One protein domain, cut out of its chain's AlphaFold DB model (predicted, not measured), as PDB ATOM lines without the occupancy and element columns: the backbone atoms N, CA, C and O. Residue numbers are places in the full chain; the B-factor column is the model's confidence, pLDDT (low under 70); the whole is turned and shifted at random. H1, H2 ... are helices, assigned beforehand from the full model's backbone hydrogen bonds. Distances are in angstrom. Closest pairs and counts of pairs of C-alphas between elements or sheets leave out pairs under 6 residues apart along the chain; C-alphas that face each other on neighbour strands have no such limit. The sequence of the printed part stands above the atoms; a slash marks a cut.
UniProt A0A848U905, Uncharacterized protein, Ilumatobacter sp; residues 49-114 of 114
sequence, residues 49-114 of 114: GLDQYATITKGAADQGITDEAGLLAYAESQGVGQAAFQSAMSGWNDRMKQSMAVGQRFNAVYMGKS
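AT A GLANCE: This is residues 49 to 114 of the 114 residues of an uncharacterized protein of Ilumatobacter sp (UniProt A0A848U905). The long helix H3 forms one side of a rounded cluster of crossed helices; H2 packs at its first end, H4 folds back from its last end, and H1 lies between H2 and H4. The printed part has 66 residues with four named helices, H1 to H4 in order, and no named strand: all helix. It is compact, radius of gyration of the C-alphas 11.3 A, spanning 28 by 23 by 19 A.

IN THESE COORDINATES: H1, residues 50 to 62, starts at C-alpha (14.830, 27.210, -28.144) and is 18.1 A long. H2 is residues 68 to 77, 14.2 A. H3 is residues 82 to 98, 24.3 A. H4, residues 100 to 110, 14.9 A, ends at C-alpha (10.583, 33.720, -21.291).

HOW THE PARTS SIT: H1 touches H2 with residues 56 to 60 alone (closest C-alphas Ala 60 and Leu 71, 6.2 A), at 69.9 degrees, steep but only just, opposite ways. H1 touches H3 with residues 50 to 53 alone, about perpendicular at 73 degrees, closest C-alphas Leu 50 and Trp 92, 7.2 A. H1 touches H4, a steep tilt of 49 degrees, the same way, closest C-alphas Ala 54 and Tyr 110, 5.4 A. H2 touches H3, closest C-alphas Leu 72 and Gln 82, 5.0 A. H3 and H4 touch only at the corner, only just, with 3 pairs of C-alphas within 8 A. H2 and H4 are apart. In each helix every O i to N i+4 pair is within hydrogen-bond range.

THE WHOLE: The C-alphas farthest apart, Ser 77 and Gln 98, are 29.9 A apart. The printed part has no cut; its three links are tight. Residues 113 to 114 have pLDDT under 70.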
ATOM      1  N   GLY A  49      14.630  22.270 -28.524       94.56
ATOM      2  CA  GLY A  49      14.433  23.537 -29.235       94.56
ATOM      3  C   GLY A  49      14.512  24.763 -28.315       94.56
ATOM      4  O   GLY A  49      14.341  24.652 -27.100       94.56
ATOM      5  N   LEU A  50      14.713  25.952 -28.896       93.88
ATOM      6  CA  LEU A  50      14.830  27.210 -28.144       93.88
ATOM      7  C   LEU A  50      13.573  27.527 -27.325       93.88
ATOM      8  O   LEU A  50      13.669  27.884 -26.156       93.88
ATOM      9  N   ASP A  51      12.395  27.385 -27.933       92.56
ATOM     10  CA  ASP A  51      11.109  27.649 -27.283       92.56
ATOM     11  C   ASP A  51      10.854  26.683 -26.110       92.56
ATOM     12  O   ASP A  51      10.406  27.097 -25.038       92.56
ATOM     13  N   GLN A  52      11.207  25.403 -26.275       94.19
ATOM     14  CA  GLN A  52      11.116  24.401 -25.209       94.19
ATOM     15  C   GLN A  52      12.086  24.728 -24.069       94.19
ATOM     16  O   GLN A  52      11.686  24.740 -22.906       94.19
ATOM     17  N   TYR A  53      13.335  25.064 -24.397       94.75
ATOM     18  CA  TYR A  53      14.335  25.496 -23.425       94.75
ATOM     19  C   TYR A  53      13.879  26.734 -22.631       94.75
ATOM     20  O   TYR A  53      13.936  26.741 -21.400       94.75
ATOM     21  N   ALA A  54      13.354  27.756 -23.313       94.44
ATOM     22  CA  ALA A  54      12.831  28.973 -22.692       94.44
ATOM     23  C   ALA A  54      11.613  28.703 -21.791       94.44
ATOM     24  O   ALA A  54      11.490  29.283 -20.714       94.44
ATOM     25  N   THR A  55      10.730  27.790 -22.197       93.88
ATOM     26  CA  THR A  55       9.554  27.401 -21.405       93.88
ATOM     27  C   THR A  55       9.955  26.671 -20.123       93.88
ATOM     28  O   THR A  55       9.442  26.981 -19.049       93.88
ATOM     29  N   ILE A  56      10.896  25.726 -20.215       94.19
ATOM     30  CA  ILE A  56      11.376  24.955 -19.060       94.19
ATOM     31  C   ILE A  56      12.113  25.868 -18.076       94.19
ATOM     32  O   ILE A  56      11.826  25.838 -16.883       94.19
ATOM     33  N   THR A  57      13.014  26.723 -18.567       93.50
ATOM     34  CA  THR A  57      13.747  27.684 -17.723       93.50
ATOM     35  C   THR A  57      12.817  28.683 -17.040       93.50
ATOM     36  O   THR A  57      12.981  28.942 -15.850       93.50
ATOM     37  N   LYS A  58      11.801  29.197 -17.746       93.50
ATOM     38  CA  LYS A  58      10.761  30.046 -17.149       93.50
ATOM     39  C   LYS A  58       9.987  29.302 -16.057       93.50
ATOM     40  O   LYS A  58       9.870  29.813 -14.951       93.50
ATOM     41  N   GLY A  59       9.497  28.095 -16.345       93.88
ATOM     42  CA  GLY A  59       8.737  27.299 -15.378       93.88
ATOM     43  C   GLY A  59       9.539  26.964 -14.117       93.88
ATOM     44  O   GLY A  59       9.008  27.053 -13.014       93.88
ATOM     45  N   ALA A  60      10.832  26.661 -14.266       93.50
ATOM     46  CA  ALA A  60      11.746  26.476 -13.143       93.50
ATOM     47  C   ALA A  60      11.906  27.773 -12.324       93.50
ATOM     48  O   ALA A  60      11.761  27.755 -11.101       93.50
ATOM     49  N   ALA A  61      12.121  28.912 -12.991       92.44
ATOM     50  CA  ALA A  61      12.251  30.212 -12.333       92.44
ATOM     51  C   ALA A  61      10.972  30.628 -11.581       92.44
ATOM     52  O   ALA A  61      11.060  31.126 -10.459       92.44
ATOM     53  N   ASP A  62       9.791  30.362 -12.148       93.31
ATOM     54  CA  ASP A  62       8.491  30.605 -11.506       93.31
ATOM     55  C   ASP A  62       8.305  29.746 -10.235       93.31
ATOM     56  O   ASP A  62       7.588  30.139  -9.313       93.31
ATOM     57  N   GLN A  63       8.988  28.598 -10.147       92.81
ATOM     58  CA  GLN A  63       9.049  27.745  -8.953       92.81
ATOM     59  C   GLN A  63      10.181  28.122  -7.979       92.81
ATOM     60  O   GLN A  63      10.335  27.481  -6.940       92.81
ATOM     61  N   GLY A  64      10.967  29.156  -8.286       94.12
ATOM     62  CA  GLY A  64      12.121  29.573  -7.485       94.12
ATOM     63  C   GLY A  64      13.353  28.680  -7.651       94.12
ATOM     64  O   GLY A  64      14.279  28.764  -6.847       94.12
ATOM     65  N   ILE A  65      13.380  27.832  -8.681       94.25
ATOM     66  CA  ILE A  65      14.516  26.974  -9.008       94.25
ATOM     67  C   ILE A  65      15.511  27.795  -9.828       94.25
ATOM     68  O   ILE A  65      15.231  28.191 -10.961       94.25
ATOM     69  N   THR A  66      16.681  28.057  -9.250       86.88
ATOM     70  CA  THR A  66      17.729  28.879  -9.882       86.88
ATOM     71  C   THR A  66      19.080  28.178  -9.975       86.88
ATOM     72  O   THR A  66      20.014  28.731 -10.550       86.88
ATOM     73  N   ASP A  67      19.215  26.994  -9.385       92.44
ATOM     74  CA  ASP A  67      20.427  26.186  -9.436       92.44
ATOM     75  C   ASP A  67      20.380  25.166 -10.582       92.44
ATOM     76  O   ASP A  67      19.318  24.682 -10.975       92.44
ATOM     77  N   GLU A  68      21.552  24.829 -11.121       90.81
ATOM     78  CA  GLU A  68      21.675  23.931 -12.274       90.81
ATOM     79  C   GLU A  68      21.068  22.547 -12.003       90.81
ATOM     80  O   GLU A  68      20.341  22.023 -12.843       90.81
ATOM     81  N   ALA A  69      21.298  21.976 -10.816       94.00
ATOM     82  CA  ALA A  69      20.781  20.656 -10.465       94.00
ATOM     83  C   ALA A  69      19.244  20.637 -10.427       94.00
ATOM     84  O   ALA A  69      18.618  19.725 -10.971       94.00
ATOM     85  N   GLY A  70      18.631  21.664  -9.839       94.94
ATOM     86  CA  GLY A  70      17.188  21.841  -9.812       94.94
ATOM     87  C   GLY A  70      16.599  22.055 -11.207       94.94
ATOM     88  O   GLY A  70      15.561  21.475 -11.523       94.94
ATOM     89  N   LEU A  71      17.268  22.825 -12.070       94.44
ATOM     90  CA  LEU A  71      16.854  23.017 -13.464       94.44
ATOM     91  C   LEU A  71      16.882  21.707 -14.261       94.44
ATOM     92  O   LEU A  71      15.935  21.426 -14.995       94.44
ATOM     93  N   LEU A  72      17.924  20.888 -14.092       95.19
ATOM     94  CA  LEU A  72      18.033  19.577 -14.737       95.19
ATOM     95  C   LEU A  72      16.943  18.615 -14.251       95.19
ATOM     96  O   LEU A  72      16.290  17.968 -15.069       95.19
ATOM     97  N   ALA A  73      16.694  18.565 -12.941       95.25
ATOM     98  CA  ALA A  73      15.619  17.756 -12.368       95.25
ATOM     99  C   ALA A  73      14.230  18.218 -12.852       95.25
ATOM    100  O   ALA A  73      13.366  17.396 -13.164       95.25
ATOM    101  N   TYR A  74      14.020  19.533 -12.966       95.50
ATOM    102  CA  TYR A  74      12.789  20.093 -13.513       95.50
ATOM    103  C   TYR A  74      12.622  19.735 -14.996       95.50
ATOM    104  O   TYR A  74      11.548  19.292 -15.395       95.50
ATOM    105  N   ALA A  75      13.678  19.848 -15.806       95.19
ATOM    106  CA  ALA A  75      13.658  19.456 -17.214       95.19
ATOM    107  C   ALA A  75      13.318  17.967 -17.396       95.19
ATOM    108  O   ALA A  75      12.483  17.627 -18.238       95.19
ATOM    109  N   GLU A  76      13.875  17.095 -16.554       95.31
ATOM    110  CA  GLU A  76      13.557  15.665 -16.545       95.31
ATOM    111  C   GLU A  76      12.086  15.409 -16.205       95.31
ATOM    112  O   GLU A  76      11.422  14.623 -16.882       95.31
ATOM    113  N   SER A  77      11.526  16.151 -15.244       94.50
ATOM    114  CA  SER A  77      10.086  16.123 -14.954       94.50
ATOM    115  C   SER A  77       9.220  16.596 -16.130       94.50
ATOM    116  O   SER A  77       8.039  16.252 -16.176       94.50
ATOM    117  N   GLN A  78       9.767  17.380 -17.063       92.94
ATOM    118  CA  GLN A  78       9.100  17.791 -18.305       92.94
ATOM    119  C   GLN A  78       9.339  16.800 -19.463       92.94
ATOM    120  O   GLN A  78       8.907  17.050 -20.589       92.94
ATOM    121  N   GLY A  79      10.019  15.677 -19.209       93.00
ATOM    122  CA  GLY A  79      10.340  14.656 -20.209       93.00
ATOM    123  C   GLY A  79      11.600  14.946 -21.030       93.00
ATOM    124  O   GLY A  79      11.860  14.241 -22.003       93.00
ATOM    125  N   VAL A  80      12.388  15.960 -20.659       94.56
ATOM    126  CA  VAL A  80      13.678  16.262 -21.292       94.56
ATOM    127  C   VAL A  80      14.797  15.663 -20.452       94.56
ATOM    128  O   VAL A  80      15.000  16.059 -19.311       94.56
ATOM    129  N   GLY A  81      15.547  14.716 -21.013       93.94
ATOM    130  CA  GLY A  81      16.651  14.085 -20.290       93.94
ATOM    131  C   GLY A  81      17.680  15.110 -19.800       93.94
ATOM    132  O   GLY A  81      18.034  16.031 -20.535       93.94
ATOM    133  N   GLN A  82      18.195  14.921 -18.581       93.06
ATOM    134  CA  GLN A  82      19.146  15.849 -17.954       93.06
ATOM    135  C   GLN A  82      20.356  16.143 -18.853       93.06
ATOM    136  O   GLN A  82      20.694  17.301 -19.066       93.06
ATOM    137  N   ALA A  83      20.961  15.111 -19.451       93.25
ATOM    138  CA  ALA A  83      22.108  15.277 -20.347       93.25
ATOM    139  C   ALA A  83      21.772  16.135 -21.582       93.25
ATOM    140  O   ALA A  83      22.523  17.045 -21.920       93.25
ATOM    141  N   ALA A  84      20.615  15.897 -22.210       93.75
ATOM    142  CA  ALA A  84      20.158  16.685 -23.354       93.75
ATOM    143  C   ALA A  84      19.887  18.145 -22.957       93.75
ATOM    144  O   ALA A  84      20.270  19.070 -23.671       93.75
ATOM    145  N   PHE A  85      19.277  18.367 -21.788       95.25
ATOM    146  CA  PHE A  85      19.031  19.715 -21.285       95.25
ATOM    147  C   PHE A  85      20.328  20.451 -20.931       95.25
ATOM    148  O   PHE A  85      20.453  21.635 -21.230       95.25
ATOM    149  N   GLN A  86      21.318  19.761 -20.362       94.31
ATOM    150  CA  GLN A  86      22.625  20.340 -20.057       94.31
ATOM    151  C   GLN A  86      23.363  20.774 -21.334       94.31
ATOM    152  O   GLN A  86      23.859  21.902 -21.413       94.31
ATOM    153  N   SER A  87      23.371  19.928 -22.371       94.69
ATOM    154  CA  SER A  87      23.886  20.301 -23.692       94.69
ATOM    155  C   SER A  87      23.141  21.500 -24.275       94.69
ATOM    156  O   SER A  87      23.763  22.425 -24.800       94.69
ATOM    157  N   ALA A  88      21.811  21.522 -24.148       95.44
ATOM    158  CA  ALA A  88      20.982  22.622 -24.617       95.44
ATOM    159  C   ALA A  88      21.288  23.934 -23.884       95.44
ATOM    160  O   ALA A  88      21.413  24.965 -24.538       95.44
ATOM    161  N   MET A  89      21.481  23.910 -22.561       93.81
ATOM    162  CA  MET A  89      21.894  25.084 -21.782       93.81
ATOM    163  C   MET A  89      23.195  25.675 -22.324       93.81
ATOM    164  O   MET A  89      23.260  26.873 -22.598       93.81
ATOM    165  N   SER A  90      24.221  24.839 -22.514       94.06
ATOM    166  CA  SER A  90      25.511  25.290 -23.047       94.06
ATOM    167  C   SER A  90      25.363  25.846 -24.463       94.06
ATOM    168  O   SER A  90      25.780  26.970 -24.741       94.06
ATOM    169  N   GLY A  91      24.731  25.084 -25.355       94.56
ATOM    170  CA  GLY A  91      24.643  25.441 -26.764       94.56
ATOM    171  C   GLY A  91      23.757  26.662 -27.025       94.56
ATOM    172  O   GLY A  91      24.132  27.529 -27.816       94.56
ATOM    173  N   TRP A  92      22.623  26.797 -26.330       94.56
ATOM    174  CA  TRP A  92      21.778  27.985 -26.452       94.56
ATOM    175  C   TRP A  92      22.457  29.218 -25.852       94.56
ATOM    176  O   TRP A  92      22.383  30.284 -26.462       94.56
ATOM    177  N   ASN A  93      23.179  29.090 -24.732       91.25
ATOM    178  CA  ASN A  93      23.969  30.197 -24.184       91.25
ATOM    179  C   ASN A  93      25.050  30.669 -25.163       91.25
ATOM    180  O   ASN A  93      25.224  31.873 -25.344       91.25
ATOM    181  N   ASP A  94      25.756  29.752 -25.820       92.06
ATOM    182  CA  ASP A  94      26.777  30.118 -26.804       92.06
ATOM    183  C   ASP A  94      26.166  30.786 -28.039       92.06
ATOM    184  O   ASP A  94      26.652  31.832 -28.474       92.06
ATOM    185  N   ARG A  95      25.023  30.292 -28.531       92.25
ATOM    186  CA  ARG A  95      24.287  30.937 -29.629       92.25
ATOM    187  C   ARG A  95      23.752  32.322 -29.252       92.25
ATOM    188  O   ARG A  95      23.812  33.230 -30.075       92.25
ATOM    189  N   MET A  96      23.296  32.529 -28.013       90.00
ATOM    190  CA  MET A  96      22.887  33.855 -27.521       90.00
ATOM    191  C   MET A  96      24.066  34.833 -27.408       90.00
ATOM    192  O   MET A  96      23.897  36.019 -27.685       90.00
ATOM    193  N   LYS A  97      25.268  34.358 -27.048       86.62
ATOM    194  CA  LYS A  97      26.496  35.179 -27.067       86.62
ATOM    195  C   LYS A  97      26.944  35.536 -28.486       86.62
ATOM    196  O   LYS A  97      27.646  36.524 -28.665       86.62
ATOM    197  N   GLN A  98      26.586  34.727 -29.480       84.62
ATOM    198  CA  GLN A  98      26.940  34.953 -30.884       84.62
ATOM    199  C   GLN A  98      25.899  35.797 -31.628       84.62
ATOM    200  O   GLN A  98      26.259  36.557 -32.526       84.62
ATOM    201  N   SER A  99      24.620  35.684 -31.259       86.00
ATOM    202  CA  SER A  99      23.505  36.329 -31.948       86.00
ATOM    203  C   SER A  99      22.479  36.910 -30.983       86.00
ATOM    204  O   SER A  99      21.799  36.202 -30.234       86.00
ATOM    205  N   MET A 100      22.282  38.225 -31.090       86.38
ATOM    206  CA  MET A 100      21.247  38.945 -30.351       86.38
ATOM    207  C   MET A 100      19.835  38.479 -30.725       86.38
ATOM    208  O   MET A 100      18.936  38.540 -29.888       86.38
ATOM    209  N   ALA A 101      19.623  37.991 -31.951       88.44
ATOM    210  CA  ALA A 101      18.321  37.500 -32.398       88.44
ATOM    211  C   ALA A 101      17.871  36.268 -31.591       88.44
ATOM    212  O   ALA A 101      16.702  36.167 -31.213       88.44
ATOM    213  N   VAL A 102      18.806  35.369 -31.260       89.81
ATOM    214  CA  VAL A 102      18.536  34.185 -30.426       89.81
ATOM    215  C   VAL A 102      18.126  34.612 -29.020       89.81
ATOM    216  O   VAL A 102      17.105  34.153 -28.509       89.81
ATOM    217  N   GLY A 103      18.865  35.556 -28.425       89.25
ATOM    218  CA  GLY A 103      18.541  36.107 -27.107       89.25
ATOM    219  C   GLY A 103      17.192  36.833 -27.075       89.25
ATOM    220  O   GLY A 103      16.435  36.694 -26.117       89.25
ATOM    221  N   GLN A 104      16.837  37.561 -28.137       88.75
ATOM    222  CA  GLN A 104      15.529  38.215 -28.242       88.75
ATOM    223  C   GLN A 104      14.378  37.213 -28.322       88.75
ATOM    224  O   GLN A 104      13.370  37.408 -27.640       88.75
ATOM    225  N   ARG A 105      14.523  36.137 -29.105       89.25
ATOM    226  CA  ARG A 105      13.501  35.087 -29.202       89.25
ATOM    227  C   ARG A 105      13.349  34.328 -27.887       89.25
ATOM    228  O   ARG A 105      12.226  34.164 -27.421       89.25
ATOM    229  N   PHE A 106      14.461  33.962 -27.246       91.56
ATOM    230  CA  PHE A 106      14.444  33.406 -25.892       91.56
ATOM    231  C   PHE A 106      13.662  34.311 -24.938       91.56
ATOM    232  O   PHE A 106      12.742  33.865 -24.258       91.56
ATOM    233  N   ASN A 107      13.988  35.606 -24.930       89.94
ATOM    234  CA  ASN A 107      13.370  36.564 -24.030       89.94
ATOM    235  C   ASN A 107      11.875  36.783 -24.319       89.94
ATOM    236  O   ASN A 107      11.102  36.994 -23.390       89.94
ATOM    237  N   ALA A 108      11.449  36.716 -25.584       89.75
ATOM    238  CA  ALA A 108      10.036  36.792 -25.949       89.75
ATOM    239  C   ALA A 108       9.235  35.645 -25.315       89.75
ATOM    240  O   ALA A 108       8.237  35.903 -24.640       89.75
ATOM    241  N   VAL A 109       9.736  34.410 -25.429       89.75
ATOM    242  CA  VAL A 109       9.115  33.227 -24.814       89.75
ATOM    243  C   VAL A 109       9.187  33.306 -23.287       89.75
ATOM    244  O   VAL A 109       8.173  33.157 -22.604       89.75
ATOM    245  N   TYR A 110      10.358  33.633 -22.735       88.12
ATOM    246  CA  TYR A 110      10.583  33.720 -21.291       88.12
ATOM    247  C   TYR A 110       9.688  34.774 -20.616       88.12
ATOM    248  O   TYR A 110       9.098  34.527 -19.562       88.12
ATOM    249  N   MET A 111       9.507  35.942 -21.240       88.50
ATOM    250  CA  MET A 111       8.616  36.996 -20.740       88.50
ATOM    251  C   MET A 111       7.129  36.723 -21.021       88.50
ATOM    252  O   MET A 111       6.288  37.480 -20.541       88.50
ATOM    253  N   GLY A 112       6.784  35.667 -21.768       76.44
ATOM    254  CA  GLY A 112       5.409  35.395 -22.197       76.44
ATOM    255  C   GLY A 112       4.857  36.454 -23.156       76.44
ATOM    256  O   GLY A 112       3.672  36.764 -23.110       76.44
ATOM    257  N   LYS A 113       5.725  37.060 -23.977       60.69
ATOM    258  CA  LYS A 113       5.365  38.070 -24.987       60.69
ATOM    259  C   LYS A 113       5.140  37.476 -26.388       60.69
ATOM    260  O   LYS A 113       5.100  38.246 -27.348       60.69
ATOM    261  N   SER A 114       5.043  36.152 -26.497       46.69
ATOM    262  CA  SER A 114       4.813  35.423 -27.750       46.69
ATOM    263  C   SER A 114       3.368  35.511 -28.227       46.69
ATOM    264  O   SER A 114       2.460  35.365 -27.377       46.69
TER     265      SER A 114